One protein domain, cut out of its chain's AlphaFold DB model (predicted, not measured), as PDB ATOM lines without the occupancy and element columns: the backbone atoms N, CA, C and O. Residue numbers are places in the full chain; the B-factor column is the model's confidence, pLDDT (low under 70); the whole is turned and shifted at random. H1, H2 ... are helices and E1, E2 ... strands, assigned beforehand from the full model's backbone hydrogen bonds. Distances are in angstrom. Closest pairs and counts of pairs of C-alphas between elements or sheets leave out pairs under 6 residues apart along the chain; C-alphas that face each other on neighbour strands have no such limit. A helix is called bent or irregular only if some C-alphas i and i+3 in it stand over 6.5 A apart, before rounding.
ATOM      1  N   ASP A 116      -0.094 -21.438 -18.826       73.94
ATOM      2  CA  ASP A 116      -1.496 -21.029 -18.650       73.94
ATOM      3  C   ASP A 116      -1.695 -20.087 -17.444       73.94
ATOM      4  O   ASP A 116      -2.559 -19.205 -17.468       73.94
ATOM      5  N   ALA A 117      -0.892 -20.234 -16.383       78.19
ATOM      6  CA  ALA A 117      -0.976 -19.391 -15.194       78.19
ATOM      7  C   ALA A 117      -0.386 -17.997 -15.453       78.19
ATOM      8  O   ALA A 117      -0.929 -16.988 -15.002       78.19
ATOM      9  N   GLU A 118       0.709 -17.936 -16.199       75.62
ATOM     10  CA  GLU A 118       1.342 -16.719 -16.690       75.62
ATOM     11  C   GLU A 118       0.428 -15.954 -17.650       75.62
ATOM     12  O   GLU A 118       0.220 -14.752 -17.468       75.62
ATOM     13  N   MET A 119      -0.222 -16.654 -18.585       77.00
ATOM     14  CA  MET A 119      -1.236 -16.080 -19.476       77.00
ATOM     15  C   MET A 119      -2.444 -15.533 -18.708       77.00
ATOM     16  O   MET A 119      -2.968 -14.471 -19.048       77.00
ATOM     17  N   MET A 120      -2.867 -16.206 -17.633       79.94
ATOM     18  CA  MET A 120      -3.959 -15.713 -16.792       79.94
ATOM     19  C   MET A 120      -3.570 -14.455 -16.006       79.94
ATOM     20  O   MET A 120      -4.377 -13.536 -15.868       79.94
ATOM     21  N   LYS A 121      -2.328 -14.373 -15.518       83.19
ATOM     22  CA  LYS A 121      -1.821 -13.158 -14.866       83.19
ATOM     23  C   LYS A 121      -1.696 -11.993 -15.855       83.19
ATOM     24  O   LYS A 121      -1.995 -10.860 -15.485       83.19
ATOM     25  N   LEU A 122      -1.296 -12.266 -17.100       82.31
ATOM     26  CA  LEU A 122      -1.295 -11.275 -18.178       82.31
ATOM     27  C   LEU A 122      -2.714 -10.754 -18.446       82.31
ATOM     28  O   LEU A 122      -2.915  -9.542 -18.492       82.31
ATOM     29  N   TYR A 123      -3.698 -11.654 -18.557       86.44
ATOM     30  CA  TYR A 123      -5.107 -11.280 -18.694       86.44
ATOM     31  C   TYR A 123      -5.560 -10.382 -17.535       86.44
ATOM     32  O   TYR A 123      -6.099  -9.304 -17.771       86.44
ATOM     33  N   ASP A 124      -5.294 -10.788 -16.289       87.12
ATOM     34  CA  ASP A 124      -5.682 -10.023 -15.099       87.12
ATOM     35  C   ASP A 124      -5.025  -8.626 -15.079       87.12
ATOM     36  O   ASP A 124      -5.656  -7.651 -14.667       87.12
ATOM     37  N   PHE A 125      -3.776  -8.500 -15.540       87.88
ATOM     38  CA  PHE A 125      -3.082  -7.214 -15.631       87.88
ATOM     39  C   PHE A 125      -3.693  -6.301 -16.700       87.88
ATOM     40  O   PHE A 125      -4.029  -5.151 -16.409       87.88
ATOM     41  N   VAL A 126      -3.897  -6.815 -17.918       88.44
ATOM     42  CA  VAL A 126      -4.505  -6.052 -19.020       88.44
ATOM     43  C   VAL A 126      -5.931  -5.642 -18.664       88.44
ATOM     44  O   VAL A 126      -6.284  -4.484 -18.859       88.44
ATOM     45  N   TYR A 127      -6.721  -6.537 -18.067       90.31
ATOM     46  CA  TYR A 127      -8.064  -6.226 -17.572       90.31
ATOM     47  C   TYR A 127      -8.032  -5.057 -16.583       90.31
ATOM     48  O   TYR A 127      -8.767  -4.089 -16.729       90.31
ATOM     49  N   ASN A 128      -7.127  -5.076 -15.602       89.88
ATOM     50  CA  ASN A 128      -7.067  -4.026 -14.585       89.88
ATOM     51  C   ASN A 128      -6.625  -2.649 -15.102       89.88
ATOM     52  O   ASN A 128      -6.869  -1.661 -14.401       89.88
ATOM     53  N   HIS A 129      -6.028  -2.583 -16.294       90.94
ATOM     54  CA  HIS A 129      -5.467  -1.373 -16.896       90.94
ATOM     55  C   HIS A 129      -5.896  -1.177 -18.361       90.94
ATOM     56  O   HIS A 129      -5.201  -0.511 -19.131       90.94
ATOM     57  N   LEU A 130      -7.048  -1.733 -18.753       90.88
ATOM     58  CA  LEU A 130      -7.480  -1.841 -20.149       90.88
ATOM     59  C   LEU A 130      -7.356  -0.541 -20.971       90.88
ATOM     60  O   LEU A 130      -6.825  -0.617 -22.082       90.88
ATOM     61  N   PRO A 131      -7.752   0.649 -20.465       92.12
ATOM     62  CA  PRO A 131      -7.700   1.890 -21.243       92.12
ATOM     63  C   PRO A 131      -6.323   2.217 -21.819       92.12
ATOM     64  O   PRO A 131      -6.235   2.779 -22.907       92.12
ATOM     65  N   VAL A 132      -5.249   1.839 -21.120       90.44
ATOM     66  CA  VAL A 132      -3.862   2.095 -21.534       90.44
ATOM     67  C   VAL A 132      -3.508   1.345 -22.827       90.44
ATOM     68  O   VAL A 132      -2.770   1.859 -23.674       90.44
ATOM     69  N   PHE A 133      -4.085   0.158 -23.024       88.62
ATOM     70  CA  PHE A 133      -3.803  -0.730 -24.155       88.62
ATOM     71  C   PHE A 133      -4.701  -0.480 -25.374       88.62
ATOM     72  O   PHE A 133      -4.405  -0.960 -26.469       88.62
ATOM     73  N   LEU A 134      -5.768   0.308 -25.220       89.56
ATOM     74  CA  LEU A 134      -6.696   0.628 -26.305       89.56
ATOM     75  C   LEU A 134      -6.197   1.799 -27.163       89.56
ATOM     76  O   LEU A 134      -5.652   2.792 -26.667       89.56
ATOM     77  N   ASP A 135      -6.399   1.684 -28.469       87.06
ATOM     78  CA  ASP A 135      -6.141   2.719 -29.468       87.06
ATOM     79  C   ASP A 135      -7.448   3.388 -29.888       87.06
ATOM     80  O   ASP A 135      -8.537   2.937 -29.544       87.06
ATOM     81  N   SER A 136      -7.367   4.494 -30.630       85.62
ATOM     82  CA  SER A 136      -8.564   5.223 -31.067       85.62
ATOM     83  C   SER A 136      -9.514   4.369 -31.913       85.62
ATOM     84  O   SER A 136     -10.721   4.510 -31.757       85.62
ATOM     85  N   ALA A 137      -8.980   3.476 -32.753       86.31
ATOM     86  CA  ALA A 137      -9.772   2.583 -33.600       86.31
ATOM     87  C   ALA A 137     -10.545   1.520 -32.795       86.31
ATOM     88  O   ALA A 137     -11.642   1.132 -33.186       86.31
ATOM     89  N   ASP A 138     -10.032   1.092 -31.635       90.69
ATOM     90  CA  ASP A 138     -10.703   0.067 -30.822       90.69
ATOM     91  C   ASP A 138     -12.043   0.564 -30.277       90.69
ATOM     92  O   ASP A 138     -12.963  -0.225 -30.085       90.69
ATOM     93  N   TYR A 139     -12.188   1.875 -30.062       90.69
ATOM     94  CA  TYR A 139     -13.436   2.462 -29.577       90.69
ATOM     95  C   TYR A 139     -14.578   2.382 -30.601       90.69
ATOM     96  O   TYR A 139     -15.738   2.408 -30.196       90.69
ATOM     97  N   GLU A 140     -14.277   2.233 -31.895       88.81
ATOM     98  CA  GLU A 140     -15.288   1.946 -32.924       88.81
ATOM     99  C   GLU A 140     -15.813   0.511 -32.774       88.81
ATOM    100  O   GLU A 140     -17.023   0.290 -32.757       88.81
ATOM    101  N   ILE A 141     -14.910  -0.449 -32.537       89.38
ATOM    102  CA  ILE A 141     -15.248  -1.861 -32.289       89.38
ATOM    103  C   ILE A 141     -16.001  -2.014 -30.960       89.38
ATOM    104  O   ILE A 141     -16.977  -2.759 -30.869       89.38
ATOM    105  N   LEU A 142     -15.575  -1.298 -29.915       90.81
ATOM    106  CA  LEU A 142     -16.270  -1.276 -28.629       90.81
ATOM    107  C   LEU A 142     -17.686  -0.712 -28.779       90.81
ATOM    108  O   LEU A 142     -18.614  -1.284 -28.217       90.81
ATOM    109  N   ALA A 143     -17.868   0.361 -29.558       88.06
ATOM    110  CA  ALA A 143     -19.186   0.934 -29.825       88.06
ATOM    111  C   ALA A 143     -20.120  -0.041 -30.569       88.06
ATOM    112  O   ALA A 143     -21.319  -0.061 -30.298       88.06
ATOM    113  N   GLU A 144     -19.588  -0.882 -31.463       88.81
ATOM    114  CA  GLU A 144     -20.354  -1.948 -32.126       88.81
ATOM    115  C   GLU A 144     -20.737  -3.072 -31.145       88.81
ATOM    116  O   GLU A 144     -21.895  -3.504 -31.100       88.81
ATOM    117  N   LYS A 145     -19.789  -3.497 -30.295       88.88
ATOM    118  CA  LYS A 145     -19.961  -4.570 -29.296       88.88
ATOM    119  C   LYS A 145     -20.985  -4.262 -28.203       88.88
ATOM    120  O   LYS A 145     -21.497  -5.195 -27.590       88.88
ATOM    121  N   VAL A 146     -21.275  -2.987 -27.950       89.88
ATOM    122  CA  VAL A 146     -22.249  -2.557 -26.928       89.88
ATOM    123  C   VAL A 146     -23.662  -2.356 -27.470       89.88
ATOM    124  O   VAL A 146     -24.554  -1.971 -26.718       89.88
ATOM    125  N   SER A 147     -23.888  -2.621 -28.759       87.44
ATOM    126  CA  SER A 147     -25.236  -2.650 -29.323       87.44
ATOM    127  C   SER A 147     -26.032  -3.849 -28.795       87.44
ATOM    128  O   SER A 147     -25.486  -4.934 -28.589       87.44
ATOM    129  N   ASP A 148     -27.342  -3.674 -28.613       81.25
ATOM    130  CA  ASP A 148     -28.261  -4.707 -28.117       81.25
ATOM    131  C   ASP A 148     -28.086  -6.086 -28.804       81.25
ATOM    132  O   ASP A 148     -27.934  -7.087 -28.094       81.25
ATOM    133  N   PRO A 149     -28.041  -6.200 -30.156       86.12
ATOM    134  CA  PRO A 149     -27.842  -7.495 -30.813       86.12
ATOM    135  C   PRO A 149     -26.452  -8.098 -30.564       86.12
ATOM    136  O   PRO A 149     -26.337  -9.319 -30.448       86.12
ATOM    137  N   ALA A 150     -25.408  -7.273 -30.448       88.62
ATOM    138  CA  ALA A 150     -24.046  -7.744 -30.205       88.62
ATOM    139  C   ALA A 150     -23.869  -8.277 -28.774       88.62
ATOM    140  O   ALA A 150     -23.262  -9.336 -28.592       88.62
ATOM    141  N   ILE A 151     -24.456  -7.606 -27.774       90.25
ATOM    142  CA  ILE A 151     -24.462  -8.072 -26.376       90.25
ATOM    143  C   ILE A 151     -25.138  -9.443 -26.289       90.25
ATOM    144  O   ILE A 151     -24.569 -10.384 -25.731       90.25
ATOM    145  N   ARG A 152     -26.321  -9.588 -26.898       89.12
ATOM    146  CA  ARG A 152     -27.049 -10.862 -26.929       89.12
ATOM    147  C   ARG A 152     -26.220 -11.980 -27.567       89.12
ATOM    148  O   ARG A 152     -26.101 -13.062 -26.993       89.12
ATOM    149  N   GLN A 153     -25.617 -11.719 -28.728       91.62
ATOM    150  CA  GLN A 153     -24.781 -12.694 -29.431       91.62
ATOM    151  C   GLN A 153     -23.550 -13.110 -28.608       91.62
ATOM    152  O   GLN A 153     -23.206 -14.296 -28.582       91.62
ATOM    153  N   SER A 154     -22.908 -12.161 -27.915       91.62
ATOM    154  CA  SER A 154     -21.770 -12.429 -27.025       91.62
ATOM    155  C   SER A 154     -22.172 -13.374 -25.890       91.62
ATOM    156  O   SER A 154     -21.559 -14.424 -25.706       91.62
ATOM    157  N   LEU A 155     -23.278 -13.072 -25.205       91.81
ATOM    158  CA  LEU A 155     -23.787 -13.870 -24.088       91.81
ATOM    159  C   LEU A 155     -24.236 -15.282 -24.506       91.81
ATOM    160  O   LEU A 155     -24.001 -16.247 -23.775       91.81
ATOM    161  N   GLU A 156     -24.848 -15.441 -25.686       91.69
ATOM    162  CA  GLU A 156     -25.191 -16.762 -26.240       91.69
ATOM    163  C   GLU A 156     -23.931 -17.594 -26.558       91.69
ATOM    164  O   GLU A 156     -23.906 -18.808 -26.321       91.69
ATOM    165  N   SER A 157     -22.873 -16.955 -27.070       91.31
ATOM    166  CA  SER A 157     -21.570 -17.591 -27.319       91.31
ATOM    167  C   SER A 157     -20.870 -17.995 -26.016       91.31
ATOM    168  O   SER A 157     -20.332 -19.102 -25.899       91.31
ATOM    169  N   ASP A 158     -20.928 -17.132 -25.007       91.38
ATOM    170  CA  ASP A 158     -20.354 -17.384 -23.689       91.38
ATOM    171  C   ASP A 158     -21.054 -18.529 -22.975       91.38
ATOM    172  O   ASP A 158     -20.391 -19.404 -22.418       91.38
ATOM    173  N   LEU A 159     -22.387 -18.595 -23.053       90.12
ATOM    174  CA  LEU A 159     -23.145 -19.709 -22.496       90.12
ATOM    175  C   LEU A 159     -22.746 -21.040 -23.151       90.12
ATOM    176  O   LEU A 159     -22.484 -22.007 -22.436       90.12
ATOM    177  N   LYS A 160     -22.625 -21.084 -24.489       90.75
ATOM    178  CA  LYS A 160     -22.137 -22.269 -25.228       90.75
ATOM    179  C   LYS A 160     -20.728 -22.679 -24.794       90.75
ATOM    180  O   LYS A 160     -20.438 -23.870 -24.688       90.75
ATOM    181  N   THR A 161     -19.864 -21.708 -24.514       90.88
ATOM    182  CA  THR A 161     -18.494 -21.965 -24.061       90.88
ATOM    183  C   THR A 161     -18.468 -22.483 -22.620       90.88
ATOM    184  O   THR A 161     -17.766 -23.454 -22.333       90.88
ATOM    185  N   LEU A 162     -19.281 -21.911 -21.726       88.81
ATOM    186  CA  LEU A 162     -19.378 -22.296 -20.314       88.81
ATOM    187  C   LEU A 162     -19.900 -23.723 -20.100       88.81
ATOM    188  O   LEU A 162     -19.498 -24.364 -19.131       88.81
ATOM    189  N   ILE A 163     -20.776 -24.218 -20.981       88.75
ATOM    190  CA  ILE A 163     -21.297 -25.597 -20.923       88.75
ATOM    191  C   ILE A 163     -20.370 -26.626 -21.591       88.75
ATOM    192  O   ILE A 163     -20.629 -27.826 -21.519       88.75
ATOM    193  N   SER A 164     -19.293 -26.174 -22.240       90.00
ATOM    194  CA  SER A 164     -18.262 -27.033 -22.829       90.00
ATOM    195  C   SER A 164     -17.127 -27.323 -21.829       90.00
ATOM    196  O   SER A 164     -16.962 -26.584 -20.855       90.00
ATOM    197  N   PRO A 165     -16.263 -28.329 -22.078       82.38
ATOM    198  CA  PRO A 165     -15.065 -28.565 -21.263       82.38
ATOM    199  C   PRO A 165     -14.117 -27.355 -21.162       82.38
ATOM    200  O   PRO A 165     -13.420 -27.212 -20.160       82.38
ATOM    201  N   ALA A 166     -14.119 -26.448 -22.148       78.69
ATOM    202  CA  ALA A 166     -13.326 -25.216 -22.102       78.69
ATOM    203  C   ALA A 166     -13.823 -24.230 -21.025       78.69
ATOM    204  O   ALA A 166     -13.050 -23.408 -20.529       78.69
ATOM    205  N   GLY A 167     -15.090 -24.347 -20.608       80.56
ATOM    206  CA  GLY A 167     -15.725 -23.490 -19.609       80.56
ATOM    207  C   GLY A 167     -14.999 -23.467 -18.262       80.56
ATOM    208  O   GLY A 167     -14.998 -22.433 -17.597       80.56
ATOM    209  N   PHE A 168     -14.312 -24.551 -17.877       80.25
ATOM    210  CA  PHE A 168     -13.526 -24.602 -16.637       80.25
ATOM    211  C   PHE A 168     -12.381 -23.579 -16.605       80.25
ATOM    212  O   PHE A 168     -12.110 -23.021 -15.542       80.25
ATOM    213  N   GLY A 169     -11.746 -23.300 -17.749       78.19
ATOM    214  CA  GLY A 169     -10.631 -22.351 -17.849       78.19
ATOM    215  C   GLY A 169     -11.073 -20.899 -18.052       78.19
ATOM    216  O   GLY A 169     -10.475 -19.986 -17.491       78.19
ATOM    217  N   VAL A 170     -12.156 -20.671 -18.804       83.12
ATOM    218  CA  VAL A 170     -12.562 -19.313 -19.228       83.12
ATOM    219  C   VAL A 170     -13.678 -18.692 -18.388       83.12
ATOM    220  O   VAL A 170     -13.998 -17.517 -18.557       83.12
ATOM    221  N   LYS A 171     -14.259 -19.432 -17.432       87.44
ATOM    222  CA  LYS A 171     -15.359 -18.943 -16.579       87.44
ATOM    223  C   LYS A 171     -15.044 -17.625 -15.871       87.44
ATOM    224  O   LYS A 171     -15.924 -16.777 -15.756       87.44
ATOM    225  N   LYS A 172     -13.809 -17.450 -15.384       87.06
ATOM    226  CA  LYS A 172     -13.383 -16.198 -14.736       87.06
ATOM    227  C   LYS A 172     -13.327 -15.039 -15.738       87.06
ATOM    228  O   LYS A 172     -13.759 -13.949 -15.386       87.06
ATOM    229  N   MET A 173     -12.857 -15.288 -16.962       88.88
ATOM    230  CA  MET A 173     -12.786 -14.280 -18.025       88.88
ATOM    231  C   MET A 173     -14.189 -13.823 -18.434       88.88
ATOM    232  O   MET A 173     -14.478 -12.639 -18.361       88.88
ATOM    233  N   ILE A 174     -15.098 -14.761 -18.718       90.50
ATOM    234  CA  ILE A 174     -16.493 -14.459 -19.089       90.50
ATOM    235  C   ILE A 174     -17.230 -13.709 -17.967       90.50
ATOM    236  O   ILE A 174     -17.992 -12.783 -18.221       90.50
ATOM    237  N   LYS A 175     -17.001 -14.084 -16.700       89.44
ATOM    238  CA  LYS A 175     -17.616 -13.400 -15.551       89.44
ATOM    239  C   LYS A 175     -17.142 -11.946 -15.422       89.44
ATOM    240  O   LYS A 175     -17.925 -11.081 -15.034       89.44
ATOM    241  N   ASN A 176     -15.855 -11.710 -15.657       90.62
ATOM    242  CA  ASN A 176     -15.240 -10.400 -15.486       90.62
ATOM    243  C   ASN A 176     -15.404  -9.512 -16.724       90.62
ATOM    244  O   ASN A 176     -15.421  -8.304 -16.569       90.62
ATOM    245  N   ASP A 177     -15.539 -10.087 -17.918       92.38
ATOM    246  CA  ASP A 177     -15.591  -9.371 -19.194       92.38
ATOM    247  C   ASP A 177     -16.488 -10.110 -20.216       92.38
ATOM    248  O   ASP A 177     -15.987 -10.727 -21.158       92.38
ATOM    249  N   PRO A 178     -17.824 -10.071 -20.048       91.12
ATOM    250  CA  PRO A 178     -18.784 -10.781 -20.909       91.12
ATOM    251  C   PRO A 178     -18.892 -10.222 -22.338       91.12
ATOM    252  O   PRO A 178     -19.549 -10.808 -23.200       91.12
ATOM    253  N   LEU A 179     -18.288  -9.060 -22.602       92.19
ATOM    254  CA  LEU A 179     -18.243  -8.435 -23.929       92.19
ATOM    255  C   LEU A 179     -16.874  -8.600 -24.613       92.19
ATOM    256  O   LEU A 179     -16.688  -8.173 -25.762       92.19
ATOM    257  N   HIS A 180     -15.935  -9.268 -23.934       90.88
ATOM    258  CA  HIS A 180     -14.582  -9.565 -24.404       90.88
ATOM    259  C   HIS A 180     -13.788  -8.311 -24.796       90.88
ATOM    260  O   HIS A 180     -13.068  -8.314 -25.797       90.88
ATOM    261  N   PHE A 181     -13.917  -7.217 -24.041       92.38
ATOM    262  CA  PHE A 181     -13.175  -5.975 -24.289       92.38
ATOM    263  C   PHE A 181     -11.663  -6.167 -24.131       92.38
ATOM    264  O   PHE A 181     -10.872  -5.652 -24.920       92.38
ATOM    265  N   THR A 182     -11.259  -6.966 -23.147       90.56
ATOM    266  CA  THR A 182      -9.860  -7.283 -22.829       90.56
ATOM    267  C   THR A 182      -9.184  -8.040 -23.970       90.56
ATOM    268  O   THR A 182      -7.986  -7.874 -24.198       90.56
ATOM    269  N   VAL A 183      -9.946  -8.824 -24.741       87.00
ATOM    270  CA  VAL A 183      -9.420  -9.591 -25.881       87.00
ATOM    271  C   VAL A 183      -8.872  -8.667 -26.972       87.00
ATOM    272  O   VAL A 183      -7.841  -8.989 -27.555       87.00
ATOM    273  N   LEU A 184      -9.465  -7.481 -27.176       87.19
ATOM    274  CA  LEU A 184      -8.968  -6.487 -28.141       87.19
ATOM    275  C   LEU A 184      -7.547  -6.017 -27.803       87.19
ATOM    276  O   LEU A 184      -6.721  -5.823 -28.692       87.19
ATOM    277  N   ALA A 185      -7.244  -5.869 -26.512       86.06
ATOM    278  CA  ALA A 185      -5.903  -5.540 -26.049       86.06
ATOM    279  C   ALA A 185      -4.966  -6.760 -26.109       86.06
ATOM    280  O   ALA A 185      -3.826  -6.627 -26.551       86.06
ATOM    281  N   ILE A 186      -5.442  -7.953 -25.726       82.75
ATOM    282  CA  ILE A 186      -4.648  -9.195 -25.741       82.75
ATOM    283  C   ILE A 186      -4.224  -9.591 -27.166       82.75
ATOM    284  O   ILE A 186      -3.099 -10.046 -27.380       82.75
ATOM    285  N   ASP A 187      -5.078  -9.369 -28.164       80.06
ATOM    286  CA  ASP A 187      -4.778  -9.689 -29.560       80.06
ATOM    287  C   ASP A 187      -3.578  -8.906 -30.110       80.06
ATOM    288  O   ASP A 187      -2.839  -9.428 -30.948       80.06
ATOM    289  N   LYS A 188      -3.296  -7.707 -29.585       78.50
ATOM    290  CA  LYS A 188      -2.118  -6.913 -29.977       78.50
ATOM    291  C   LYS A 188      -0.801  -7.576 -29.573       78.50
ATOM    292  O   LYS A 188       0.206  -7.423 -30.264       78.50
ATOM    293  N   PHE A 189      -0.802  -8.393 -28.518       73.94
ATOM    294  CA  PHE A 189       0.382  -9.142 -28.087       73.94
ATOM    295  C   PHE A 189       0.739 -10.289 -29.043       73.94
ATOM    296  O   PHE A 189       1.890 -10.732 -29.054       73.94
ATOM    297  N   LYS A 190      -0.180 -10.725 -29.923       68.75
ATOM    298  CA  LYS A 190       0.121 -11.714 -30.977       68.75
ATOM    299  C   LYS A 190       1.196 -11.218 -31.950       68.75
ATOM    300  O   LYS A 190       1.933 -12.033 -32.496       68.75
ATOM    301  N   MET A 191       1.350  -9.899 -32.118       62.56
ATOM    302  CA  MET A 191       2.410  -9.299 -32.948       62.56
ATOM    303  C   MET A 191       3.829  -9.545 -32.400       62.56
ATOM    304  O   MET A 191       4.804  -9.380 -33.128       62.56
ATOM    305  N   PHE A 192       3.944  -9.955 -31.134       60.03
ATOM    306  CA  PHE A 192       5.205 -10.206 -30.433       60.03
ATOM    307  C   PHE A 192       5.528 -11.709 -30.317       60.03
ATOM    308  O   PHE A 192       6.551 -12.078 -29.739       60.03
ATOM    309  N   GLN A 193       4.691 -12.588 -30.884       61.66
ATOM    310  CA  GLN A 193       4.948 -14.030 -30.954       61.66
ATOM    311  C   GLN A 193       5.878 -14.382 -32.135       61.66
ATOM    312  O   GLN A 193       5.901 -13.702 -33.163       61.66
ATOM    313  N   LEU A 194       6.673 -15.454 -31.989       56.47
ATOM    314  CA  LEU A 194       7.541 -15.984 -33.052       56.47
ATOM    315  C   LEU A 194       6.715 -16.281 -34.319       56.47
ATOM    316  O   LEU A 194       5.629 -16.837 -34.231       56.47
ATOM    317  N   SER A 195       7.256 -15.889 -35.481       56.06
ATOM    318  CA  SER A 195       6.668 -15.946 -36.837       56.06
ATOM    319  C   SER A 195       5.613 -17.036 -37.074       56.06
ATOM    320  O   SER A 195       5.800 -18.169 -36.644       56.06
ATOM    321  N   GLY A 196       4.604 -16.753 -37.905       57.97
ATOM    322  CA  GLY A 196       3.431 -17.610 -38.148       57.97
ATOM    323  C   GLY A 196       3.642 -19.043 -38.678       57.97
ATOM    324  O   GLY A 196       2.649 -19.681 -39.015       57.97
ATOM    325  N   ASN A 197       4.871 -19.569 -38.757       70.12
ATOM    326  CA  ASN A 197       5.184 -20.982 -39.024       70.12
ATOM    327  C   ASN A 197       5.353 -21.842 -37.757       70.12
ATOM    328  O   ASN A 197       5.535 -23.056 -37.882       70.12
ATOM    329  N   LYS A 491      15.739  -9.333 -44.089       70.50
ATOM    330  CA  LYS A 491      16.746  -8.522 -43.385       70.50
ATOM    331  C   LYS A 491      16.119  -7.843 -42.178       70.50
ATOM    332  O   LYS A 491      15.081  -7.213 -42.312       70.50
ATOM    333  N   THR A 492      16.763  -7.954 -41.019       76.69
ATOM    334  CA  THR A 492      16.301  -7.350 -39.762       76.69
ATOM    335  C   THR A 492      17.120  -6.098 -39.453       76.69
ATOM    336  O   THR A 492      18.348  -6.173 -39.418       76.69
ATOM    337  N   ILE A 493      16.447  -4.972 -39.230       82.75
ATOM    338  CA  ILE A 493      17.026  -3.686 -38.826       82.75
ATOM    339  C   ILE A 493      16.470  -3.345 -37.441       82.75
ATOM    340  O   ILE A 493      15.264  -3.452 -37.213       82.75
ATOM    341  N   TYR A 494      17.339  -2.925 -36.529       84.06
ATOM    342  CA  TYR A 494      16.959  -2.462 -35.198       84.06
ATOM    343  C   TYR A 494      16.932  -0.934 -35.180       84.06
ATOM    344  O   TYR A 494      17.871  -0.282 -35.640       84.06
ATOM    345  N   LEU A 495      15.855  -0.358 -34.657       88.94
ATOM    346  CA  LEU A 495      15.680   1.085 -34.509       88.94
ATOM    347  C   LEU A 495      15.549   1.389 -33.022       88.94
ATOM    348  O   LEU A 495      14.534   1.044 -32.418       88.94
ATOM    349  N   VAL A 496      16.586   1.989 -32.441       89.56
ATOM    350  CA  VAL A 496      16.697   2.186 -30.992       89.56
ATOM    351  C   VAL A 496      16.478   3.649 -30.627       89.56
ATOM    352  O   VAL A 496      17.198   4.517 -31.109       89.56
ATOM    353  N   SER A 497      15.517   3.920 -29.753       92.62
ATOM    354  CA  SER A 497      15.162   5.265 -29.289       92.62
ATOM    355  C   SER A 497      15.634   5.446 -27.836       92.62
ATOM    356  O   SER A 497      15.030   4.853 -26.940       92.62
ATOM    357  N   PRO A 498      16.728   6.189 -27.569       90.50
ATOM    358  CA  PRO A 498      17.261   6.396 -26.220       90.50
ATOM    359  C   PRO A 498      16.539   7.521 -25.454       90.50
ATOM    360  O   PRO A 498      16.001   8.453 -26.050       90.50
ATOM    361  N   GLY A 499      16.619   7.488 -24.123       89.50
ATOM    362  CA  GLY A 499      16.120   8.515 -23.205       89.50
ATOM    363  C   GLY A 499      16.813   8.462 -21.837       89.50
ATOM    364  O   GLY A 499      17.475   7.487 -21.496       89.50
ATOM    365  N   SER A 500      16.684   9.525 -21.036       88.50
ATOM    366  CA  SER A 500      17.224   9.565 -19.663       88.50
ATOM    367  C   SER A 500      16.410   8.729 -18.669       88.50
ATOM    368  O   SER A 500      16.914   8.364 -17.618       88.50
ATOM    369  N   THR A 501      15.148   8.450 -18.999       89.69
ATOM    370  CA  THR A 501      14.225   7.580 -18.261       89.69
ATOM    371  C   THR A 501      13.461   6.717 -19.261       89.69
ATOM    372  O   THR A 501      13.396   7.063 -20.447       89.69
ATOM    373  N   MET A 502      12.853   5.617 -18.807       87.69
ATOM    374  CA  MET A 502      12.054   4.748 -19.677       87.69
ATOM    375  C   MET A 502      10.930   5.514 -20.393       87.69
ATOM    376  O   MET A 502      10.746   5.373 -21.600       87.69
ATOM    377  N   ASP A 503      10.236   6.411 -19.689       88.88
ATOM    378  CA  ASP A 503       9.186   7.249 -20.283       88.88
ATOM    379  C   ASP A 503       9.732   8.241 -21.326       88.88
ATOM    380  O   ASP A 503       9.114   8.455 -22.370       88.88
ATOM    381  N   ALA A 504      10.932   8.796 -21.107       89.12
ATOM    382  CA  ALA A 504      11.591   9.640 -22.102       89.12
ATOM    383  C   ALA A 504      11.965   8.842 -23.364       89.12
ATOM    384  O   ALA A 504      11.804   9.344 -24.476       89.12
ATOM    385  N   ALA A 505      12.415   7.592 -23.203       90.38
ATOM    386  CA  ALA A 505      12.725   6.696 -24.316       90.38
ATOM    387  C   ALA A 505      11.458   6.295 -25.094       90.38
ATOM    388  O   ALA A 505      11.445   6.367 -26.323       90.38
ATOM    389  N   LEU A 506      10.365   5.960 -24.396       89.94
ATOM    390  CA  LEU A 506       9.052   5.698 -24.999       89.94
ATOM    391  C   LEU A 506       8.515   6.931 -25.737       89.94
ATOM    392  O   LEU A 506       7.992   6.804 -26.846       89.94
ATOM    393  N   THR A 507       8.676   8.126 -25.162       90.88
ATOM    394  CA  THR A 507       8.267   9.396 -25.783       90.88
ATOM    395  C   THR A 507       9.050   9.663 -27.066       90.88
ATOM    396  O   THR A 507       8.453   9.982 -28.094       90.88
ATOM    397  N   ALA A 508      10.375   9.482 -27.043       88.56
ATOM    398  CA  ALA A 508      11.201   9.570 -28.248       88.56
ATOM    399  C   ALA A 508      10.743   8.555 -29.311       88.56
ATOM    400  O   ALA A 508      10.630   8.890 -30.495       88.56
ATOM    401  N   ASN A 509      10.398   7.339 -28.872       92.00
ATOM    402  CA  ASN A 509       9.969   6.256 -29.743       92.00
ATOM    403  C   ASN A 509       8.615   6.479 -30.433       92.00
ATOM    404  O   ASN A 509       8.377   5.889 -31.487       92.00
ATOM    405  N   GLU A 510       7.745   7.347 -29.909       88.81
ATOM    406  CA  GLU A 510       6.445   7.632 -30.537       88.81
ATOM    407  C   GLU A 510       6.625   8.257 -31.931       88.81
ATOM    408  O   GLU A 510       5.945   7.894 -32.891       88.81
ATOM    409  N   SER A 511       7.625   9.132 -32.083       84.25
ATOM    410  CA  SER A 511       7.976   9.711 -33.384       84.25
ATOM    411  C   SER A 511       8.517   8.664 -34.370       84.25
ATOM    412  O   SER A 511       8.247   8.734 -35.573       84.25
ATOM    413  N   THR A 512       9.234   7.661 -33.856       89.69
ATOM    414  CA  THR A 512       9.781   6.536 -34.621       89.69
ATOM    415  C   THR A 512       8.665   5.616 -35.105       89.69
ATOM    416  O   THR A 512       8.641   5.262 -36.285       89.69
ATOM    417  N   LYS A 513       7.705   5.286 -34.229       90.50
ATOM    418  CA  LYS A 513       6.533   4.449 -34.530       90.50
ATOM    419  C   LYS A 513       5.775   4.955 -35.755       90.50
ATOM    420  O   LYS A 513       5.616   4.204 -36.709       90.50
ATOM    421  N   HIS A 514       5.401   6.236 -35.789       88.00
ATOM    422  CA  HIS A 514       4.648   6.796 -36.919       88.00
ATOM    423  C   HIS A 514       5.360   6.625 -38.271       88.00
ATOM    424  O   HIS A 514       4.722   6.362 -39.292       88.00
ATOM    425  N   ARG A 515       6.693   6.744 -38.289       90.31
ATOM    426  CA  ARG A 515       7.493   6.541 -39.506       90.31
ATOM    427  C   ARG A 515       7.608   5.061 -39.876       90.31
ATOM    428  O   ARG A 515       7.597   4.744 -41.064       90.31
ATOM    429  N   ILE A 516       7.704   4.161 -38.890       91.19
ATOM    430  CA  ILE A 516       7.675   2.707 -39.116       91.19
ATOM    431  C   ILE A 516       6.333   2.306 -39.735       91.19
ATOM    432  O   ILE A 516       6.330   1.657 -40.778       91.19
ATOM    433  N   ASP A 517       5.219   2.752 -39.154       89.25
ATOM    434  CA  ASP A 517       3.870   2.433 -39.629       89.25
ATOM    435  C   ASP A 517       3.644   2.955 -41.060       89.25
ATOM    436  O   ASP A 517       3.127   2.239 -41.916       89.25
ATOM    437  N   SER A 518       4.120   4.168 -41.373       90.12
ATOM    438  CA  SER A 518       4.076   4.708 -42.741       90.12
ATOM    439  C   SER A 518       4.852   3.839 -43.738       90.12
ATOM    440  O   SER A 518       4.368   3.588 -44.837       90.12
ATOM    441  N   LEU A 519       6.046   3.362 -43.373       90.56
ATOM    442  CA  LEU A 519       6.856   2.500 -44.241       90.56
ATOM    443  C   LEU A 519       6.297   1.075 -44.358       90.56
ATOM    444  O   LEU A 519       6.535   0.410 -45.371       90.56
ATOM    445  N   ALA A 520       5.576   0.602 -43.343       87.81
ATOM    446  CA  ALA A 520       4.844  -0.657 -43.393       87.81
ATOM    447  C   ALA A 520       3.648  -0.561 -44.353       87.81
ATOM    448  O   ALA A 520       3.489  -1.426 -45.212       87.81
ATOM    449  N   ASN A 521       2.884   0.535 -44.293       88.56
ATOM    450  CA  ASN A 521       1.775   0.808 -45.216       88.56
ATOM    451  C   ASN A 521       2.244   0.963 -46.675       88.56
ATOM    452  O   ASN A 521       1.586   0.473 -47.589       88.56
ATOM    453  N   ASP A 522       3.424   1.553 -46.892       86.69
ATOM    454  CA  ASP A 522       4.100   1.616 -48.200       86.69
ATOM    455  C   ASP A 522       4.602   0.240 -48.703       86.69
ATOM    456  O   ASP A 522       5.170   0.138 -49.794       86.69
ATOM    457  N   GLY A 523       4.484  -0.819 -47.897       86.50
ATOM    458  CA  GLY A 523       4.959  -2.165 -48.213       86.50
ATOM    459  C   GLY A 523       6.482  -2.333 -48.183       86.50
ATOM    460  O   GLY A 523       6.978  -3.372 -48.630       86.50
ATOM    461  N   VAL A 524       7.230  -1.346 -47.673       87.12
ATOM    462  CA  VAL A 524       8.700  -1.384 -47.544       87.12
ATOM    463  C   VAL A 524       9.098  -2.251 -46.353       87.12
ATOM    464  O   VAL A 524       9.940  -3.138 -46.480       87.12
ATOM    465  N   ILE A 525       8.476  -2.012 -45.198       89.12
ATOM    466  CA  ILE A 525       8.620  -2.858 -44.011       89.12
ATOM    467  C   ILE A 525       7.577  -3.972 -44.110       89.12
ATOM    468  O   ILE A 525       6.391  -3.706 -44.258       89.12
ATOM    469  N   LYS A 526       8.023  -5.233 -44.069       83.19
ATOM    470  CA  LYS A 526       7.141  -6.405 -44.194       83.19
ATOM    471  C   LYS A 526       6.605  -6.886 -42.856       83.19
ATOM    472  O   LYS A 526       5.495  -7.393 -42.795       83.19
ATOM    473  N   GLU A 527       7.425  -6.788 -41.818       81.00
ATOM    474  CA  GLU A 527       7.076  -7.153 -40.445       81.00
ATOM    475  C   GLU A 527       7.753  -6.151 -39.511       81.00
ATOM    476  O   GLU A 527       8.901  -5.772 -39.749       81.00
ATOM    477  N   SER A 528       7.079  -5.735 -38.443       86.12
ATOM    478  CA  SER A 528       7.663  -4.851 -37.434       86.12
ATOM    479  C   SER A 528       7.146  -5.164 -36.042       86.12
ATOM    480  O   SER A 528       5.962  -5.433 -35.864       86.12
ATOM    481  N   VAL A 529       8.035  -5.062 -35.061       84.44
ATOM    482  CA  VAL A 529       7.735  -5.123 -33.633       84.44
ATOM    483  C   VAL A 529       8.061  -3.752 -33.049       84.44
ATOM    484  O   VAL A 529       9.221  -3.337 -33.068       84.44
ATOM    485  N   VAL A 530       7.034  -3.036 -32.587       88.12
ATOM    486  CA  VAL A 530       7.136  -1.652 -32.095       88.12
ATOM    487  C   VAL A 530       6.489  -1.567 -30.720       88.12
ATOM    488  O   VAL A 530       5.295  -1.815 -30.578       88.12
ATOM    489  N   ILE A 531       7.272  -1.201 -29.705       86.25
ATOM    490  CA  ILE A 531       6.835  -1.263 -28.300       86.25
ATOM    491  C   ILE A 531       5.669  -0.322 -28.005       86.25
ATOM    492  O   ILE A 531       4.764  -0.693 -27.266       86.25
ATOM    493  N   ASN A 532       5.625   0.840 -28.659       88.56
ATOM    494  CA  ASN A 532       4.565   1.832 -28.476       88.56
ATOM    495  C   ASN A 532       3.175   1.369 -28.965       88.56
ATOM    496  O   ASN A 532       2.186   2.039 -28.675       88.56
ATOM    497  N   HIS A 533       3.077   0.234 -29.676       82.38
ATOM    498  CA  HIS A 533       1.789  -0.423 -29.957       82.38
ATOM    499  C   HIS A 533       1.234  -1.175 -28.737       82.38
ATOM    500  O   HIS A 533       0.025  -1.351 -28.632       82.38
ATOM    501  N   LEU A 534       2.095  -1.593 -27.802       78.69
ATOM    502  CA  LEU A 534       1.698  -2.265 -26.559       78.69
ATOM    503  C   LEU A 534       1.725  -1.336 -25.353       78.69
ATOM    504  O   LEU A 534       0.790  -1.337 -24.560       78.69
ATOM    505  N   PHE A 535       2.796  -0.563 -25.189       85.00
ATOM    506  CA  PHE A 535       3.009   0.255 -24.004       85.00
ATOM    507  C   PHE A 535       3.310   1.697 -24.397       85.00
ATOM    508  O   PHE A 535       4.325   1.995 -25.027       85.00
ATOM    509  N   LYS A 536       2.385   2.595 -24.052       88.19
ATOM    510  CA  LYS A 536       2.411   4.003 -24.461       88.19
ATOM    511  C   LYS A 536       3.171   4.863 -23.439       88.19
ATOM    512  O   LYS A 536       3.145   4.534 -22.250       88.19
ATOM    513  N   PRO A 537       3.772   5.995 -23.850       91.31
ATOM    514  CA  PRO A 537       4.305   6.991 -22.916       91.31
ATOM    515  C   PRO A 537       3.216   7.515 -21.974       91.31
ATOM    516  O   PRO A 537       2.051   7.614 -22.375       91.31
ATOM    517  N   LEU A 538       3.576   7.931 -20.758       90.75
ATOM    518  CA  LEU A 538       2.635   8.376 -19.719       90.75
ATOM    519  C   LEU A 538       1.672   9.469 -20.213       90.75
ATOM    520  O   LEU A 538       0.492   9.470 -19.856       90.75
ATOM    521  N   ALA A 539       2.145  10.380 -21.067       89.75
ATOM    522  CA  ALA A 539       1.312  11.422 -21.670       89.75
ATOM    523  C   ALA A 539       0.201  10.857 -22.581       89.75
ATOM    524  O   ALA A 539      -0.926  11.352 -22.558       89.75
ATOM    525  N   GLU A 540       0.490   9.808 -23.354       89.44
ATOM    526  CA  GLU A 540      -0.494   9.134 -24.210       89.44
ATOM    527  C   GLU A 540      -1.414   8.203 -23.411       89.44
ATOM    528  O   GLU A 540      -2.597   8.098 -23.735       89.44
ATOM    529  N   GLN A 541      -0.924   7.594 -22.324       91.75
ATOM    530  CA  GLN A 541      -1.772   6.811 -21.417       91.75
ATOM    531  C   GLN A 541      -2.882   7.668 -20.798       91.75
ATOM    532  O   GLN A 541      -4.039   7.255 -20.786       91.75
ATOM    533  N   LYS A 542      -2.561   8.897 -20.361       92.06
ATOM    534  CA  LYS A 542      -3.565   9.849 -19.850       92.06
ATOM    535  C   LYS A 542      -4.645  10.153 -20.888       92.06
ATOM    536  O   LYS A 542      -5.829  10.078 -20.579       92.06
ATOM    537  N   LYS A 543      -4.255  10.392 -22.146       91.50
ATOM    538  CA  LYS A 543      -5.212  10.591 -23.250       91.50
ATOM    539  C   LYS A 543      -6.068   9.349 -23.509       91.50
ATOM    540  O   LYS A 543      -7.231   9.483 -23.880       91.50
ATOM    541  N   ALA A 544      -5.505   8.150 -23.367       90.94
ATOM    542  CA  ALA A 544      -6.238   6.901 -23.545       90.94
ATOM    543  C   ALA A 544      -7.272   6.682 -22.424       90.94
ATOM    544  O   ALA A 544      -8.412   6.324 -22.712       90.94
ATOM    545  N   ILE A 545      -6.920   7.016 -21.177       92.62
ATOM    546  CA  ILE A 545      -7.838   7.017 -20.027       92.62
ATOM    547  C   ILE A 545      -8.957   8.050 -20.219       92.62
ATOM    548  O   ILE A 545     -10.125   7.737 -20.014       92.62
ATOM    549  N   GLU A 546      -8.653   9.257 -20.705       92.00
ATOM    550  CA  GLU A 546      -9.686  10.254 -21.027       92.00
ATOM    551  C   GLU A 546     -10.667   9.768 -22.107       92.00
ATOM    552  O   GLU A 546     -11.863  10.058 -22.039       92.00
ATOM    553  N   ARG A 547     -10.187   9.024 -23.116       92.81
ATOM    554  CA  ARG A 547     -11.060   8.401 -24.131       92.81
ATOM    555  C   ARG A 547     -11.960   7.339 -23.507       92.81
ATOM    556  O   ARG A 547     -13.145   7.318 -23.830       92.81
ATOM    557  N   TRP A 548     -11.423   6.518 -22.605       93.31
ATOM    558  CA  TRP A 548     -12.206   5.534 -21.864       93.31
ATOM    559  C   TRP A 548     -13.290   6.193 -21.021       93.31
ATOM    560  O   TRP A 548     -14.443   5.791 -21.116       93.31
ATOM    561  N   ASN A 549     -12.956   7.252 -20.283       92.19
ATOM    562  CA  ASN A 549     -13.931   7.986 -19.480       92.19
ATOM    563  C   ASN A 549     -15.063   8.533 -20.359       92.19
ATOM    564  O   ASN A 549     -16.228   8.320 -20.050       92.19
ATOM    565  N   ARG A 550     -14.751   9.110 -21.532       92.50
ATOM    566  CA  ARG A 550     -15.786   9.537 -22.494       92.50
ATOM    567  C   ARG A 550     -16.649   8.382 -23.011       92.50
ATOM    568  O   ARG A 550     -17.845   8.566 -23.216       92.50
ATOM    569  N   PHE A 551     -16.058   7.213 -23.259       92.62
ATOM    570  CA  PHE A 551     -16.794   6.018 -23.678       92.62
ATOM    571  C   PHE A 551     -17.713   5.501 -22.562       92.62
ATOM    572  O   PHE A 551     -18.898   5.272 -22.808       92.62
ATOM    573  N   ARG A 552     -17.191   5.389 -21.335       90.69
ATOM    574  CA  ARG A 552     -17.928   5.019 -20.122       90.69
ATOM    575  C   ARG A 552     -19.097   5.963 -19.881       90.69
ATOM    576  O   ARG A 552     -20.215   5.499 -19.703       90.69
ATOM    577  N   ASP A 553     -18.864   7.269 -19.925       90.75
ATOM    578  CA  ASP A 553     -19.901   8.264 -19.652       90.75
ATOM    579  C   ASP A 553     -21.008   8.234 -20.725       90.75
ATOM    580  O   ASP A 553     -22.168   8.520 -20.434       90.75
ATOM    581  N   LYS A 554     -20.673   7.844 -21.967       91.81
ATOM    582  CA  LYS A 554     -21.626   7.737 -23.082       91.81
ATOM    583  C   LYS A 554     -22.431   6.432 -23.090       91.81
ATOM    584  O   LYS A 554     -23.620   6.477 -23.387       91.81
ATOM    585  N   TYR A 555     -21.798   5.288 -22.824       90.50
ATOM    586  CA  TYR A 555     -22.404   3.959 -23.007       90.50
ATOM    587  C   TYR A 555     -22.570   3.157 -21.708       90.50
ATOM    588  O   TYR A 555     -23.289   2.164 -21.699       90.50
ATOM    589  N   GLY A 556     -21.944   3.557 -20.599       87.62
ATOM    590  CA  GLY A 556     -21.842   2.765 -19.368       87.62
ATOM    591  C   GLY A 556     -23.190   2.354 -18.777       87.62
ATOM    592  O   GLY A 556     -23.385   1.179 -18.479       87.62
ATOM    593  N   THR A 557     -24.143   3.284 -18.660       88.06
ATOM    594  CA  THR A 557     -25.494   2.985 -18.148       88.06
ATOM    595  C   THR A 557     -26.247   2.026 -19.071       88.06
ATOM    596  O   THR A 557     -26.786   1.027 -18.604       88.06
ATOM    597  N   GLN A 558     -26.195   2.274 -20.386       89.12
ATOM    598  CA  GLN A 558     -26.824   1.421 -21.400       89.12
ATOM    599  C   GLN A 558     -26.260  -0.007 -21.364       89.12
ATOM    600  O   GLN A 558     -27.019  -0.970 -21.413       89.12
ATOM    601  N   ILE A 559     -24.937  -0.161 -21.238       91.06
ATOM    602  CA  ILE A 559     -24.278  -1.473 -21.167       91.06
ATOM    603  C   ILE A 559     -24.788  -2.275 -19.965       91.06
ATOM    604  O   ILE A 559     -25.098  -3.454 -20.121       91.06
ATOM    605  N   LYS A 560     -24.893  -1.650 -18.784       89.56
ATOM    606  CA  LYS A 560     -25.358  -2.320 -17.557       89.56
ATOM    607  C   LYS A 560     -26.812  -2.774 -17.678       89.56
ATOM    608  O   LYS A 560     -27.112  -3.936 -17.414       89.56
ATOM    609  N   GLU A 561     -27.691  -1.884 -18.136       87.75
ATOM    610  CA  GLU A 561     -29.114  -2.191 -18.324       87.75
ATOM    611  C   GLU A 561     -29.313  -3.318 -19.347       87.75
ATOM    612  O   GLU A 561     -30.037  -4.281 -19.084       87.75
ATOM    613  N   ASN A 562     -28.618  -3.250 -20.484       87.81
ATOM    614  CA  ASN A 562     -28.723  -4.248 -21.545       87.81
ATOM    615  C   ASN A 562     -28.131  -5.607 -21.146       87.81
ATOM    616  O   ASN A 562     -28.713  -6.642 -21.478       87.81
ATOM    617  N   LEU A 563     -27.008  -5.633 -20.417       88.88
ATOM    618  CA  LEU A 563     -26.420  -6.875 -19.903       88.88
ATOM    619  C   LEU A 563     -27.351  -7.578 -18.913       88.88
ATOM    620  O   LEU A 563     -27.491  -8.801 -18.983       88.88
ATOM    621  N   GLU A 564     -28.019  -6.837 -18.023       87.12
ATOM    622  CA  GLU A 564     -28.992  -7.426 -17.100       87.12
ATOM    623  C   GLU A 564     -30.223  -7.955 -17.855       87.12
ATOM    624  O   GLU A 564     -30.666  -9.085 -17.604       87.12
ATOM    625  N   GLN A 565     -30.764  -7.167 -18.793       87.94
ATOM    626  CA  GLN A 565     -31.957  -7.524 -19.563       87.94
ATOM    627  C   GLN A 565     -31.726  -8.739 -20.472       87.94
ATOM    628  O   GLN A 565     -32.472  -9.717 -20.384       87.94
ATOM    629  N   GLU A 566     -30.702  -8.709 -21.328       88.94
ATOM    630  CA  GLU A 566     -30.394  -9.808 -22.253       88.94
ATOM    631  C   GLU A 566     -29.811 -11.023 -21.518       88.94
ATOM    632  O   GLU A 566     -30.187 -12.161 -21.808       88.94
ATOM    633  N   GLY A 567     -28.977 -10.812 -20.493       87.88
ATOM    634  CA  GLY A 567     -28.444 -11.893 -19.659       87.88
ATOM    635  C   GLY A 567     -29.541 -12.687 -18.952       87.88
ATOM    636  O   GLY A 567     -29.514 -13.920 -18.973       87.88
ATOM    637  N   SER A 568     -30.551 -12.002 -18.404       86.38
ATOM    638  CA  SER A 568     -31.705 -12.657 -17.772       86.38
ATOM    639  C   SER A 568     -32.533 -13.472 -18.775       86.38
ATOM    640  O   SER A 568     -33.014 -14.549 -18.424       86.38
ATOM    641  N   LYS A 569     -32.670 -13.006 -20.030       87.75
ATOM    642  CA  LYS A 569     -33.372 -13.738 -21.107       87.75
ATOM    643  C   LYS A 569     -32.645 -15.025 -21.516       87.75
ATOM    644  O   LYS A 569     -33.300 -16.007 -21.850       87.75
ATOM    645  N   ILE A 570     -31.311 -15.021 -21.483       86.88
ATOM    646  CA  ILE A 570     -30.453 -16.151 -21.889       86.88
ATOM    647  C   ILE A 570     -30.235 -17.161 -20.740       86.88
ATOM    648  O   ILE A 570     -29.837 -18.299 -20.980       86.88
ATOM    649  N   GLY A 571     -30.543 -16.783 -19.493       85.88
ATOM    650  CA  GLY A 571     -30.476 -17.665 -18.319       85.88
ATOM    651  C   GLY A 571     -29.323 -17.374 -17.350       85.88
ATOM    652  O   GLY A 571     -29.056 -18.178 -16.453       85.88
ATOM    653  N   PHE A 572     -28.641 -16.234 -17.488       89.69
ATOM    654  CA  PHE A 572     -27.689 -15.754 -16.489       89.69
ATOM    655  C   PHE A 572     -28.421 -15.170 -15.271       89.69
ATOM    656  O   PHE A 572     -29.503 -14.596 -15.373       89.69
ATOM    657  N   LYS A 573     -27.824 -15.301 -14.079       88.62
ATOM    658  CA  LYS A 573     -28.328 -14.624 -12.872       88.62
ATOM    659  C   LYS A 573     -28.148 -13.111 -13.029       88.62
ATOM    660  O   LYS A 573     -27.117 -12.692 -13.537       88.62
ATOM    661  N   LYS A 574     -29.054 -12.300 -12.474       81.31
ATOM    662  CA  LYS A 574     -28.909 -10.828 -12.446       81.31
ATOM    663  C   LYS A 574     -27.559 -10.357 -11.891       81.31
ATOM    664  O   LYS A 574     -26.984  -9.405 -12.380       81.31
ATOM    665  N   SER A 575     -27.008 -11.073 -10.908       85.19
ATOM    666  CA  SER A 575     -25.704 -10.759 -10.312       85.19
ATOM    667  C   SER A 575     -24.502 -11.376 -11.049       85.19
ATOM    668  O   SER A 575     -23.398 -11.376 -10.507       85.19
ATOM    669  N   ALA A 576     -24.693 -12.000 -12.218       84.94
ATOM    670  CA  ALA A 576     -23.644 -12.775 -12.884       84.94
ATOM    671  C   ALA A 576     -22.441 -11.911 -13.296       84.94
ATOM    672  O   ALA A 576     -21.311 -12.386 -13.187       84.94
ATOM    673  N   PHE A 577     -22.681 -10.655 -13.685       91.12
ATOM    674  CA  PHE A 577     -21.678  -9.760 -14.274       91.12
ATOM    675  C   PHE A 577     -21.365  -8.519 -13.423       91.12
ATOM    676  O   PHE A 577     -20.739  -7.586 -13.912       91.12
ATOM    677  N   GLN A 578     -21.697  -8.525 -12.126       87.06
ATOM    678  CA  GLN A 578     -21.398  -7.412 -11.204       87.06
ATOM    679  C   GLN A 578     -19.916  -6.995 -11.204       87.06
ATOM    680  O   GLN A 578     -19.599  -5.823 -11.036       87.06
ATOM    681  N   ASN A 579     -18.999  -7.944 -11.427       88.00
ATOM    682  CA  ASN A 579     -17.566  -7.661 -11.544       88.00
ATOM    683  C   ASN A 579     -17.242  -6.763 -12.752       88.00
ATOM    684  O   ASN A 579     -16.370  -5.904 -12.653       88.00
ATOM    685  N   PHE A 580     -17.936  -6.969 -13.875       90.81
ATOM    686  CA  PHE A 580     -17.790  -6.148 -15.073       90.81
ATOM    687  C   PHE A 580     -18.436  -4.774 -14.885       90.81
ATOM    688  O   PHE A 580     -17.862  -3.763 -15.273       90.81
ATOM    689  N   GLU A 581     -19.593  -4.712 -14.218       89.25
ATOM    690  CA  GLU A 581     -20.247  -3.442 -13.876       89.25
ATOM    691  C   GLU A 581     -19.341  -2.561 -13.001       89.25
ATOM    692  O   GLU A 581     -19.171  -1.379 -13.291       89.25
ATOM    693  N   GLN A 582     -18.697  -3.149 -11.984       88.88
ATOM    694  CA  GLN A 582     -17.701  -2.468 -11.147       88.88
ATOM    695  C   GLN A 582     -16.457  -2.049 -11.936       88.88
ATOM    696  O   GLN A 582     -15.869  -1.008 -11.656       88.88
ATOM    697  N   PHE A 583     -16.047  -2.846 -12.921       90.94
ATOM    698  CA  PHE A 583     -14.942  -2.504 -13.810       90.94
ATOM    699  C   PHE A 583     -15.265  -1.306 -14.709       90.94
ATOM    700  O   PHE A 583     -14.402  -0.448 -14.887       90.94
ATOM    701  N   LEU A 584     -16.496  -1.202 -15.222       88.62
ATOM    702  CA  LEU A 584     -16.928  -0.039 -16.001       88.62
ATOM    703  C   LEU A 584     -16.862   1.252 -15.175       88.62
ATOM    704  O   LEU A 584     -16.494   2.284 -15.722       88.62
ATOM    705  N   ASP A 585     -17.158   1.188 -13.875       88.50
ATOM    706  CA  ASP A 585     -17.124   2.344 -12.964       88.50
ATOM    707  C   ASP A 585     -15.739   2.647 -12.376       88.50
ATOM    708  O   ASP A 585     -15.571   3.649 -11.683       88.50
ATOM    709  N   LYS A 586     -14.738   1.800 -12.633       89.25
ATOM    710  CA  LYS A 586     -13.390   1.966 -12.087       89.25
ATOM    711  C   LYS A 586     -12.724   3.222 -12.658       89.25
ATOM    712  O   LYS A 586     -12.712   3.432 -13.871       89.25
ATOM    713  N   ASP A 587     -12.091   4.008 -11.791       88.88
ATOM    714  CA  ASP A 587     -11.184   5.073 -12.213       88.88
ATOM    715  C   ASP A 587      -9.788   4.493 -12.475       88.88
ATOM    716  O   ASP A 587      -9.194   3.820 -11.627       88.88
ATOM    717  N   PHE A 588      -9.280   4.714 -13.687       91.44
ATOM    718  CA  PHE A 588      -7.998   4.175 -14.133       91.44
ATOM    719  C   PHE A 588      -6.882   5.206 -13.979       91.44
ATOM    720  O   PHE A 588      -7.054   6.381 -14.302       91.44
ATOM    721  N   GLU A 589      -5.707   4.738 -13.562       89.69
ATOM    722  CA  GLU A 589      -4.486   5.541 -13.481       89.69
ATOM    723  C   GLU A 589      -3.458   5.094 -14.536       89.69
ATOM    724  O   GLU A 589      -3.452   3.920 -14.929       89.69
ATOM    725  N   PRO A 590      -2.584   6.008 -15.009       90.38
ATOM    726  CA  PRO A 590      -1.438   5.642 -15.832       90.38
ATOM    727  C   PRO A 590      -0.523   4.652 -15.108       90.38
ATOM    728  O   PRO A 590      -0.354   4.722 -13.894       90.38
ATOM    729  N   VAL A 591       0.111   3.777 -15.877       89.00
ATOM    730  CA  VAL A 591       0.965   2.700 -15.385       89.00
ATOM    731  C   VAL A 591       2.404   2.963 -15.809       89.00
ATOM    732  O   VAL A 591       2.680   3.202 -16.988       89.00
ATOM    733  N   THR A 592       3.335   2.921 -14.857       84.44
ATOM    734  CA  THR A 592       4.774   2.978 -15.158       84.44
ATOM    735  C   THR A 592       5.298   1.613 -15.610       84.44
ATOM    736  O   THR A 592       4.673   0.582 -15.367       84.44
ATOM    737  N   MET A 593       6.465   1.583 -16.262       77.31
ATOM    738  CA  MET A 593       7.063   0.320 -16.712       77.31
ATOM    739  C   MET A 593       7.331  -0.646 -15.543       77.31
ATOM    740  O   MET A 593       7.053  -1.837 -15.662       77.31
ATOM    741  N   ASP A 594       7.759  -0.120 -14.391       75.00
ATOM    742  CA  ASP A 594       7.997  -0.898 -13.165       75.00
ATOM    743  C   ASP A 594       6.720  -1.567 -12.639       75.00
ATOM    744  O   ASP A 594       6.725  -2.723 -12.215       75.00
ATOM    745  N   GLN A 595       5.593  -0.853 -12.704       78.19
ATOM    746  CA  GLN A 595       4.284  -1.381 -12.315       78.19
ATOM    747  C   GLN A 595       3.777  -2.435 -13.308       78.19
ATOM    748  O   GLN A 595       3.016  -3.326 -12.930       78.19
ATOM    749  N   ALA A 596       4.243  -2.385 -14.558       73.25
ATOM    750  CA  ALA A 596       4.000  -3.393 -15.582       73.25
ATOM    751  C   ALA A 596       4.967  -4.590 -15.514       73.25
ATOM    752  O   ALA A 596       5.039  -5.361 -16.470       73.25
ATOM    753  N   GLY A 597       5.677  -4.794 -14.395       66.62
ATOM    754  CA  GLY A 597       6.790  -5.744 -14.253       66.62
ATOM    755  C   GLY A 597       6.556  -7.175 -14.767       66.62
ATOM    756  O   GLY A 597       7.484  -7.792 -15.283       66.62
ATOM    757  N   LEU A 598       5.327  -7.705 -14.713       64.56
ATOM    758  CA  LEU A 598       5.008  -9.020 -15.294       64.56
ATOM    759  C   LEU A 598       4.934  -8.986 -16.836       64.56
ATOM    760  O   LEU A 598       5.454  -9.876 -17.504       64.56
ATOM    761  N   LEU A 599       4.326  -7.938 -17.401       66.06
ATOM    762  CA  LEU A 599       4.289  -7.670 -18.843       66.06
ATOM    763  C   LEU A 599       5.702  -7.458 -19.393       66.06
ATOM    764  O   LEU A 599       6.054  -7.949 -20.468       66.06
ATOM    765  N   PHE A 600       6.505  -6.732 -18.613       65.00
ATOM    766  CA  PHE A 600       7.905  -6.469 -18.888       65.00
ATOM    767  C   PHE A 600       8.694  -7.776 -18.968       65.00
ATOM    768  O   PHE A 600       9.190  -8.108 -20.041       65.00
ATOM    769  N   ALA A 601       8.711  -8.559 -17.886       65.69
ATOM    770  CA  ALA A 601       9.485  -9.795 -17.795       65.69
ATOM    771  C   ALA A 601       9.102 -10.848 -18.854       65.69
ATOM    772  O   ALA A 601       9.952 -11.614 -19.299       65.69
ATOM    773  N   MET A 602       7.833 -10.899 -19.276       65.06
ATOM    774  CA  MET A 602       7.366 -11.904 -20.240       65.06
ATOM    775  C   MET A 602       7.628 -11.528 -21.700       65.06
ATOM    776  O   MET A 602       7.974 -12.394 -22.508       65.06
ATOM    777  N   LEU A 603       7.417 -10.260 -22.066       68.56
ATOM    778  CA  LEU A 603       7.310  -9.855 -23.472       68.56
ATOM    779  C   LEU A 603       8.221  -8.688 -23.845       68.56
ATOM    780  O   LEU A 603       8.729  -8.669 -24.966       68.56
ATOM    781  N   LEU A 604       8.423  -7.719 -22.947       72.19
ATOM    782  CA  LEU A 604       9.026  -6.431 -23.305       72.19
ATOM    783  C   LEU A 604      10.508  -6.324 -22.936       72.19
ATOM    784  O   LEU A 604      11.212  -5.623 -23.648       72.19
ATOM    785  N   ASP A 605      11.006  -7.075 -21.948       71.75
ATOM    786  CA  ASP A 605      12.410  -7.079 -21.478       71.75
ATOM    787  C   ASP A 605      13.432  -7.215 -22.628       71.75
ATOM    788  O   ASP A 605      14.495  -6.608 -22.653       71.75
ATOM    789  N   LYS A 606      13.056  -7.926 -23.695       72.00
ATOM    790  CA  LYS A 606      13.901  -8.160 -24.883       72.00
ATOM    791  C   LYS A 606      14.017  -6.952 -25.820       72.00
ATOM    792  O   LYS A 606      14.829  -6.964 -26.745       72.00
ATOM    793  N   TYR A 607      13.178  -5.944 -25.618       81.19
ATOM    794  CA  TYR A 607      13.003  -4.786 -26.487       81.19
ATOM    795  C   TYR A 607      13.223  -3.461 -25.753       81.19
ATOM    796  O   TYR A 607      13.016  -2.398 -26.337       81.19
ATOM    797  N   VAL A 608      13.642  -3.499 -24.494       84.44
ATOM    798  CA  VAL A 608      13.970  -2.313 -23.705       84.44
ATOM    799  C   VAL A 608      15.302  -2.526 -23.005       84.44
ATOM    800  O   VAL A 608      15.666  -3.639 -22.653       84.44
ATOM    801  N   ILE A 609      16.065  -1.450 -22.873       84.38
ATOM    802  CA  ILE A 609      17.331  -1.415 -22.149       84.38
ATOM    803  C   ILE A 609      17.152  -0.413 -21.024       84.38
ATOM    804  O   ILE A 609      16.753   0.721 -21.289       84.38
ATOM    805  N   GLU A 610      17.489  -0.799 -19.801       82.62
ATOM    806  CA  GLU A 610      17.485   0.093 -18.647       82.62
ATOM    807  C   GLU A 610      18.797  -0.049 -17.878       82.62
ATOM    808  O   GLU A 610      19.241  -1.146 -17.549       82.62
ATOM    809  N   THR A 611      19.455   1.083 -17.655       81.19
ATOM    810  CA  THR A 611      20.708   1.194 -16.903       81.19
ATOM    811  C   THR A 611      20.577   2.346 -15.917       81.19
ATOM    812  O   THR A 611      19.759   3.241 -16.130       81.19
ATOM    813  N   ASP A 612      21.458   2.414 -14.916       78.19
ATOM    814  CA  ASP A 612      21.463   3.486 -13.903       78.19
ATOM    815  C   ASP A 612      21.528   4.915 -14.484       78.19
ATOM    816  O   ASP A 612      21.263   5.891 -13.787       78.19
ATOM    817  N   THR A 613      21.922   5.062 -15.754       78.81
ATOM    818  CA  THR A 613      22.175   6.364 -16.394       78.81
ATOM    819  C   THR A 613      21.315   6.648 -17.625       78.81
ATOM    820  O   THR A 613      21.272   7.797 -18.072       78.81
ATOM    821  N   MET A 614      20.650   5.640 -18.199       86.81
ATOM    822  CA  MET A 614      19.860   5.782 -19.428       86.81
ATOM    823  C   MET A 614      18.914   4.601 -19.671       86.81
ATOM    824  O   MET A 614      19.212   3.469 -19.287       86.81
ATOM    825  N   ALA A 615      17.835   4.862 -20.411       88.12
ATOM    826  CA  ALA A 615      16.917   3.860 -20.940       88.12
ATOM    827  C   ALA A 615      16.854   3.919 -22.476       88.12
ATOM    828  O   ALA A 615      17.112   4.963 -23.081       88.12
ATOM    829  N   ALA A 616      16.507   2.817 -23.139       89.38
ATOM    830  CA  ALA A 616      16.310   2.791 -24.585       89.38
ATOM    831  C   ALA A 616      15.239   1.785 -25.010       89.38
ATOM    832  O   ALA A 616      15.156   0.695 -24.457       89.38
ATOM    833  N   VAL A 617      14.460   2.132 -26.036       90.25
ATOM    834  CA  VAL A 617      13.432   1.267 -26.634       90.25
ATOM    835  C   VAL A 617      13.919   0.752 -27.983       90.25
ATOM    836  O   VAL A 617      14.339   1.539 -28.826       90.25
ATOM    837  N   ILE A 618      13.854  -0.558 -28.204       88.31
ATOM    838  CA  ILE A 618      14.312  -1.247 -29.414       88.31
ATOM    839  C   ILE A 618      13.096  -1.674 -30.239       88.31
ATOM    840  O   ILE A 618      12.323  -2.535 -29.826       88.31
ATOM    841  N   ASN A 619      12.970  -1.142 -31.454       89.25
ATOM    842  CA  ASN A 619      12.027  -1.663 -32.444       89.25
ATOM    843  C   ASN A 619      12.750  -2.574 -33.430       89.25
ATOM    844  O   ASN A 619      13.876  -2.288 -33.848       89.25
ATOM    845  N   VAL A 620      12.079  -3.640 -33.851       84.94
ATOM    846  CA  VAL A 620      12.611  -4.605 -34.818       84.94
ATOM    847  C   VAL A 620      11.809  -4.487 -36.098       84.94
ATOM    848  O   VAL A 620      10.607  -4.723 -36.082       84.94
ATOM    849  N   VAL A 621      12.451  -4.152 -37.215       87.38
ATOM    850  CA  VAL A 621      11.788  -4.067 -38.523       87.38
ATOM    851  C   VAL A 621      12.427  -5.043 -39.502       87.38
ATOM    852  O   VAL A 621      13.651  -5.148 -39.587       87.38
ATOM    853  N   LYS A 622      11.603  -5.780 -40.248       83.56
ATOM    854  CA  LYS A 622      12.046  -6.710 -41.286       83.56
ATOM    855  C   LYS A 622      11.716  -6.181 -42.670       83.56
ATOM    856  O   LYS A 622      10.578  -5.810 -42.959       83.56
ATOM    857  N   VAL A 623      12.717  -6.210 -43.537       84.62
ATOM    858  CA  VAL A 623      12.685  -5.697 -44.908       84.62
ATOM    859  C   VAL A 623      13.119  -6.813 -45.853       84.62
ATOM    860  O   VAL A 623      13.917  -7.683 -45.484       84.62
ATOM    861  N   ASP A 624      12.608  -6.810 -47.080       80.00
ATOM    862  CA  ASP A 624      13.113  -7.713 -48.114       80.00
ATOM    863  C   ASP A 624      14.608  -7.457 -48.375       80.00
ATOM    864  O   ASP A 624      15.133  -6.372 -48.133       80.00
ATOM    865  N   SER A 625      15.322  -8.459 -48.893       70.31
ATOM    866  CA  SER A 625      16.764  -8.343 -49.172       70.31
ATOM    867  C   SER A 625      17.114  -7.377 -50.327       70.31
ATOM    868  O   SER A 625      18.280  -7.296 -50.717       70.31
TER     869      SER A 625
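What this domain is: This is residues 116 to 197 and 491 to 625 of the 1280 residues of the protein "SSD domain-containing protein" of Bacteroidetes bacterium (UniProt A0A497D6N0). A twisted sheet of four strands, with H7 over one face and H10 on the opposite face, makes one end of the domain, and mostly crossed helices make the rest. The long bent helix H8 runs from near the sheet along the longest axis, its arm H8a packing on H2, and its arm H8b turns steeply at the far end, where H4, H5 and H9 gather. The printed part has 217 residues with ten named helices and four named strands; along the chain come the six helices H1 to H6, then E1, H7, E2, the helices H8 to H10, and last the hairpin of E3 and E4; the class is mixed, helices and strands, and the sheet is branched, with E4 the antiparallel neighbour of E1, of E2 and of E3. The whole is compact, with a radius of gyration of the C-alphas of 19.2 A and spans of 55 by 38 by 34 A.

How they stand to each other: H1, residues 116 to 128, touches H6, residues 181 to 192, opposite ways at a steep tilt of 57 degrees, with its residues 123 to 127 alone; the closest C-alphas, of Tyr 127 and Thr 182, are 5.7 A apart. H8, residues 538 to 570, was assigned as one helix by its hydrogen bonds but is bent, with C-alphas 554 and 557 7.9 A apart; its arms H8a, residues 538 to 554, and H8b, residues 557 to 570, stand at a steep tilt of 63 degrees. H2, residues 130 to 133, touches residues 541 to 548 of H8a alone, closest at the C-alphas of Val 132 and Gln 541, 5.2 A. H3, residues 138 to 145, is close to H8a but not clearly touching, closest at the C-alphas of Tyr 139 and Phe 551, 7.7 A. H4, residues 148 to 162, touches H8b, closest at the C-alphas of Arg 152 and Glu 566, 5.8 A. H4 and H5, residues 167 to 176, form a helical hairpin, and H5 touches H9, residues 578 to 584, closest at the C-alphas of Asn 176 and Phe 580, 5.0 A. E4, residues 614 to 623, has E1, residues 491 to 499, on one side and E2, residues 525 to 529, and E3, residues 608 to 611, on the other side; within hydrogen-bond range are N 495 and O 619 at 2.9 A, N 529 and O 620 at 2.8 A, and N 609 and O 616 at 2.8 A. H7, residues 502 to 521, is on the sheet at a height of 7.3 A and runs along the strands, at 24 degrees to E1 on the local plane. H10, residues 597 to 607, is on the opposite face, over none of the strands. Every O i to N i+4 pair is within hydrogen-bond range in H1, H3, H4, H8a, H8b and H9, but 4 of 6 in H5, 2 of 8 in H6, with 8 of 9 O i to N i+3 pairs, 13 of 16 in H7 and 4 of 7 in H10; H2 is too short for such a pair.

Where its parts are: H1 begins at C-alpha 116 (-1.496, -21.029, -18.650), and E4 ends at C-alpha 623 (12.685, -5.697, -44.908). From first to last C-alpha, H4 measures 21.2 A, E1 26.4 A, H7 27.8 A, H8a 24.5 A and E4 28.9 A.

The domain as a whole: The two C-alphas farthest apart, of Lys 569 and Thr 613, are 59.3 A apart. Residues 198 to 490 are not printed, and C-alphas 197 and 491 are 17.5 A apart across the cut. The link from H9 to H10 is long, with 12 residues. The pLDDT is under 70 in residues 190 to 196 and 597 to 603.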